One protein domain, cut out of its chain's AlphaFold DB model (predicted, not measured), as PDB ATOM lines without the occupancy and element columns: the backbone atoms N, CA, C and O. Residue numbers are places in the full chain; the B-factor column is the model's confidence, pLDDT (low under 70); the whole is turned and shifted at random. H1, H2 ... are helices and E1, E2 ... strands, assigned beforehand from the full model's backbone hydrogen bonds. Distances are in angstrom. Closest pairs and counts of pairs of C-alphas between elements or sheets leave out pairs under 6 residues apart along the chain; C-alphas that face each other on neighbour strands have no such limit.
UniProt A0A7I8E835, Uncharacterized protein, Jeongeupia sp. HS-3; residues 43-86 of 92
ATOM      1  N   ARG A  43      40.924   8.944  61.061       85.75
ATOM      2  CA  ARG A  43      41.427   8.904  59.692       85.75
ATOM      3  C   ARG A  43      40.438   9.532  58.722       85.75
ATOM      4  O   ARG A  43      39.225   9.380  58.879       85.75
ATOM      5  N   PHE A  44      40.975  10.218  57.723       87.88
ATOM      6  CA  PHE A  44      40.211  10.873  56.673       87.88
ATOM      7  C   PHE A  44      40.574  10.270  55.330       87.88
ATOM      8  O   PHE A  44      41.734  10.296  54.922       87.88
ATOM      9  N   ASP A  45      39.556   9.771  54.645       89.56
ATOM     10  CA  ASP A  45      39.703   9.242  53.301       89.56
ATOM     11  C   ASP A  45      39.644  10.411  52.325       89.56
ATOM     12  O   ASP A  45      38.676  11.178  52.301       89.56
ATOM     13  N   VAL A  46      40.708  10.572  51.544       87.88
ATOM     14  CA  VAL A  46      40.864  11.690  50.620       87.88
ATOM     15  C   VAL A  46      41.138  11.182  49.212       87.88
ATOM     16  O   VAL A  46      41.778  10.151  48.995       87.88
ATOM     17  N   ILE A  47      40.628  11.936  48.244       89.88
ATOM     18  CA  ILE A  47      40.931  11.740  46.832       89.88
ATOM     19  C   ILE A  47      42.009  12.753  46.479       89.88
ATOM     20  O   ILE A  47      41.773  13.960  46.535       89.88
ATOM     21  N   TRP A  48      43.185  12.260  46.121       86.62
ATOM     22  CA  TRP A  48      44.253  13.098  45.613       86.62
ATOM     23  C   TRP A  48      44.042  13.345  44.124       86.62
ATOM     24  O   TRP A  48      43.765  12.420  43.356       86.62
ATOM     25  N   VAL A  49      44.146  14.611  43.731       88.06
ATOM     26  CA  VAL A  49      43.981  15.063  42.352       88.06
ATOM     27  C   VAL A  49      45.173  15.937  42.006       88.06
ATOM     28  O   VAL A  49      45.408  16.951  42.659       88.06
ATOM     29  N   ASP A  50      45.899  15.543  40.969       84.44
ATOM     30  CA  ASP A  50      46.996  16.325  40.414       84.44
ATOM     31  C   ASP A  50      46.460  17.588  39.724       84.44
ATOM     32  O   ASP A  50      45.557  17.519  38.881       84.44
ATOM     33  N   GLU A  51      47.037  18.746  40.038       84.75
ATOM     34  CA  GLU A  51      46.691  20.022  39.406       84.75
ATOM     35  C   GLU A  51      46.960  20.009  37.897       84.75
ATOM     36  O   GLU A  51      46.206  20.601  37.119       84.75
ATOM     37  N   THR A  52      47.999  19.287  37.470       85.06
ATOM     38  CA  THR A  52      48.379  19.152  36.058       85.06
ATOM     39  C   THR A  52      47.443  18.224  35.283       85.06
ATOM     40  O   THR A  52      47.475  18.206  34.052       85.06
ATOM     41  N   ARG A  53      46.591  17.464  35.992       80.06
ATOM     42  CA  ARG A  53      45.684  16.435  35.451       80.06
ATOM     43  C   ARG A  53      46.383  15.361  34.610       80.06
ATOM     44  O   ARG A  53      45.736  14.724  33.779       80.06
ATOM     45  N   THR A  54      47.687  15.175  34.799       83.06
ATOM     46  CA  THR A  54      48.455  14.123  34.119       83.06
ATOM     47  C   THR A  54      48.168  12.757  34.737       83.06
ATOM     48  O   THR A  54      47.995  11.772  34.023       83.06
ATOM     49  N   ASN A  55      48.020  12.725  36.061       82.69
ATOM     50  CA  ASN A  55      47.683  11.538  36.828       82.69
ATOM     51  C   ASN A  55      46.170  11.398  37.044       82.69
ATOM     52  O   ASN A  55      45.442  12.384  37.194       82.69
ATOM     53  N   GLN A  56      45.685  10.152  37.087       86.75
ATOM     54  CA  GLN A  56      44.296   9.881  37.465       86.75
ATOM     55  C   GLN A  56      44.073  10.185  38.957       86.75
ATOM     56  O   GLN A  56      44.989  10.005  39.760       86.75
ATOM     57  N   PRO A  57      42.860  10.602  39.364       88.81
ATOM     58  CA  PRO A  57      42.528  10.726  40.776       88.81
ATOM     59  C   PRO A  57      42.747   9.406  41.517       88.81
ATOM     60  O   PRO A  57      42.359   8.343  41.027       88.81
ATOM     61  N   CYS A  58      43.333   9.473  42.706       89.38
ATOM     62  CA  CYS A  58      43.678   8.291  43.490       89.38
ATOM     63  C   CYS A  58      43.256   8.441  44.954       89.38
ATOM     64  O   CYS A  58      43.034   9.546  45.444       89.38
ATOM     65  N   LEU A  59      43.100   7.315  45.648       89.06
ATOM     66  CA  LEU A  59      42.637   7.250  47.032       89.06
ATOM     67  C   LEU A  59      43.815   7.095  47.994       89.06
ATOM     68  O   LEU A  59      44.659   6.214  47.805       89.06
ATOM     69  N   MET A  60      43.799   7.882  49.069       89.06
ATOM     70  CA  MET A  60      44.673   7.713  50.230       89.06
ATOM     71  C   MET A  60      43.917   8.024  51.527       89.06
ATOM     72  O   MET A  60      42.844   8.626  51.499       89.06
ATOM     73  N   SER A  61      44.478   7.624  52.667       88.69
ATOM     74  CA  SER A  61      43.920   7.923  53.985       88.69
ATOM     75  C   SER A  61      44.962   8.626  54.854       88.69
ATOM     76  O   SER A  61      46.088   8.141  55.001       88.69
ATOM     77  N   TYR A  62      44.585   9.767  55.433       86.69
ATOM     78  CA  TYR A  62      45.445  10.605  56.272       86.69
ATOM     79  C   TYR A  62      45.021  10.550  57.741       86.69
ATOM     80  O   TYR A  62      43.832  10.471  58.052       86.69
ATOM     81  N   SER A  63      45.997  10.643  58.647       88.75
ATOM     82  CA  SER A  63      45.788  10.812  60.084       88.75
ATOM     83  C   SER A  63      46.697  11.922  60.609       88.75
ATOM     84  O   SER A  63      47.866  11.956  60.240       88.75
ATOM     85  N   PRO A  64      46.234  12.788  61.523       84.31
ATOM     86  CA  PRO A  64      47.056  13.884  62.038       84.31
ATOM     87  C   PRO A  64      48.305  13.437  62.812       84.31
ATOM     88  O   PRO A  64      49.261  14.203  62.914       84.31
ATOM     89  N   PHE A  65      48.306  12.222  63.368       86.31
ATOM     90  CA  PHE A  65      49.362  11.747  64.273       86.31
ATOM     91  C   PHE A  65      50.124  10.513  63.774       86.31
ATOM     92  O   PHE A  65      51.018  10.035  64.467       86.31
ATOM     93  N   CYS A  66      49.778   9.981  62.601       86.44
ATOM     94  CA  CYS A  66      50.387   8.774  62.048       86.44
ATOM     95  C   CYS A  66      50.582   8.900  60.543       86.44
ATOM     96  O   CYS A  66      49.913   9.703  59.896       86.44
ATOM     97  N   ASP A  67      51.439   8.036  60.002       82.81
ATOM     98  CA  ASP A  67      51.738   8.006  58.576       82.81
ATOM     99  C   ASP A  67      50.493   7.756  57.714       82.81
ATOM    100  O   ASP A  67      49.526   7.068  58.094       82.81
ATOM    101  N   GLU A  68      50.561   8.329  56.519       80.62
ATOM    102  CA  GLU A  68      49.590   8.155  55.454       80.62
ATOM    103  C   GLU A  68      49.533   6.690  55.030       80.62
ATOM    104  O   GLU A  68      50.551   6.015  54.862       80.62
ATOM    105  N   VAL A  69      48.315   6.186  54.846       80.75
ATOM    106  CA  VAL A  69      48.102   4.819  54.380       80.75
ATOM    107  C   VAL A  69      47.525   4.868  52.982       80.75
ATOM    108  O   VAL A  69      46.459   5.434  52.736       80.75
ATOM    109  N   GLN A  70      48.239   4.220  52.069       81.38
ATOM    110  CA  GLN A  70      47.760   3.963  50.723       81.38
ATOM    111  C   GLN A  70      46.853   2.735  50.742       81.38
ATOM    112  O   GLN A  70      47.181   1.712  51.352       81.38
ATOM    113  N   TYR A  71      45.722   2.810  50.045       79.44
ATOM    114  CA  TYR A  71      44.903   1.623  49.814       79.44
ATOM    115  C   TYR A  71      45.671   0.608  48.973       79.44
ATOM    116  O   TYR A  71      46.516   0.965  48.157       79.44
ATOM    117  N   SER A  72      45.365  -0.674  49.131       77.69
ATOM    118  CA  SER A  72      45.786  -1.673  48.158       77.69
ATOM    119  C   SER A  72      44.835  -1.636  46.959       77.69
ATOM    120  O   SER A  72      43.616  -1.609  47.120       77.69
ATOM    121  N   GLY A  73      45.385  -1.627  45.743       81.38
ATOM    122  CA  GLY A  73      44.594  -1.719  44.515       81.38
ATOM    123  C   GLY A  73      44.952  -0.688  43.441       81.38
ATOM    124  O   GLY A  73      45.842   0.146  43.634       81.38
ATOM    125  N   PRO A  74      44.255  -0.748  42.292       79.94
ATOM    126  CA  PRO A  74      44.573   0.063  41.115       79.94
ATOM    127  C   PRO A  74      44.304   1.558  41.323       79.94
ATOM    128  O   PRO A  74      44.884   2.383  40.635       79.94
ATOM    129  N   THR A  75      43.451   1.910  42.285       81.50
ATOM    130  CA  THR A  75      43.105   3.296  42.623       81.50
ATOM    131  C   THR A  75      44.013   3.895  43.696       81.50
ATOM    132  O   THR A  75      43.738   4.989  44.180       81.50
ATOM    133  N   SER A  76      45.055   3.182  44.126       84.69
ATOM    134  CA  SER A  76      45.999   3.680  45.127       84.69
ATOM    135  C   SER A  76      46.955   4.701  44.526       84.69
ATOM    136  O   SER A  76      47.427   4.529  43.400       84.69
ATOM    137  N   CYS A  77      47.283   5.750  45.277       83.00
ATOM    138  CA  CYS A  77      48.170   6.788  44.757       83.00
ATOM    139  C   CYS A  77      49.583   6.266  44.471       83.00
ATOM    140  O   CYS A  77      50.199   6.679  43.497       83.00
ATOM    141  N   MET A  78      50.062   5.285  45.238       80.06
ATOM    142  CA  MET A  78      51.337   4.611  44.971       80.06
ATOM    143  C   MET A  78      51.385   3.951  43.585       80.06
ATOM    144  O   MET A  78      52.419   3.995  42.932       80.06
ATOM    145  N   MET A  79      50.284   3.355  43.118       76.75
ATOM    146  CA  MET A  79      50.242   2.718  41.797       76.75
ATOM    147  C   MET A  79      50.086   3.742  40.676       76.75
ATOM    148  O   MET A  79      50.728   3.603  39.643       76.75
ATOM    149  N   VAL A  80      49.255   4.768  40.877       76.38
ATOM    150  CA  VAL A  80      49.010   5.792  39.853       76.38
ATOM    151  C   VAL A  80      50.250   6.658  39.621       76.38
ATOM    152  O   VAL A  80      50.605   6.906  38.475       76.38
ATOM    153  N   MET A  81      50.941   7.065  40.689       69.25
ATOM    154  CA  MET A  81      52.110   7.950  40.597       69.25
ATOM    155  C   MET A  81      53.392   7.232  40.148       69.25
ATOM    156  O   MET A  81      54.318   7.876  39.675       69.25
ATOM    157  N   ASN A  82      53.468   5.901  40.254       66.19
ATOM    158  CA  ASN A  82      54.634   5.133  39.793       66.19
ATOM    159  C   ASN A  82      54.667   4.949  38.260       66.19
ATOM    160  O   ASN A  82      55.662   4.497  37.707       66.19
ATOM    161  N   ILE A  83      53.581   5.281  37.556       58.88
ATOM    162  CA  ILE A  83      53.479   5.118  36.095       58.88
ATOM    163  C   ILE A  83      54.203   6.260  35.348       58.88
ATOM    164  O   ILE A  83      54.423   6.164  34.143       58.88
ATOM    165  N   THR A  84      54.620   7.324  36.041       53.91
ATOM    166  CA  THR A  84      55.222   8.518  35.421       53.91
ATOM    167  C   THR A  84      56.753   8.578  35.427       53.91
ATOM    168  O   THR A  84      57.288   9.526  34.861       53.91
ATOM    169  N   ASP A  85      57.468   7.595  35.988       53.12
ATOM    170  CA  ASP A  85      58.946   7.638  36.095       53.12
ATOM    171  C   ASP A  85      59.707   6.859  34.994       53.12
ATOM    172  O   ASP A  85      60.935   6.826  34.987       53.12
ATOM    173  N   GLU A  86      59.018   6.268  34.009       51.94
ATOM    174  CA  GLU A  86      59.655   5.586  32.862       51.94
ATOM    175  C   GLU A  86      59.714   6.454  31.588       51.94
ATOM    176  O   GLU A  86      59.322   6.029  30.500       51.94
TER     177      GLU A  86
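What this domain is: This is residues 43 to 86 of the 92 residues of an uncharacterized protein of Jeongeupia sp. HS-3 (UniProt A0A7I8E835). What is the shape? Three antiparallel strands side by side, a meander E1, E2, E3, make a small twisted sheet, and the short helix H1 begins near one end of E2 and runs away from it. How large is it? The 44 printed residues, of mixed class, span 33 by 20 by 15 A, only just compact, close to loose, with a radius of gyration of the C-alphas of 10.9 A.

Where its parts are: Where are the strands? E1 is residues 44 to 48, from C-alpha 44 at (40.211, 10.873, 56.673); E2 is 58 to 63, 16.9 A long; E3 is 66 to 70. And the helix? H1 is residues 77 to 84, ending at (55.222, 8.518, 35.421).

How they stand to each other: How do strands pair? Hairpin E1 and E2 has N 46 and O 60 at 2.9 A; hairpin E2 and E3 has N 61 and O 69 at 3.0 A. Where is H1? It is on the sheet, height 7.9 A; the closest C-alphas of E2 and H1, Cys 58 and Cys 77, are 4.9 A apart. In H1, 2 of 4 O i to N i+4 pairs are within hydrogen-bond range.

The domain as a whole: Is it cut? The printed part has no cut, and no link is long. Where is confidence low? Residues 81 to 86 are under 70.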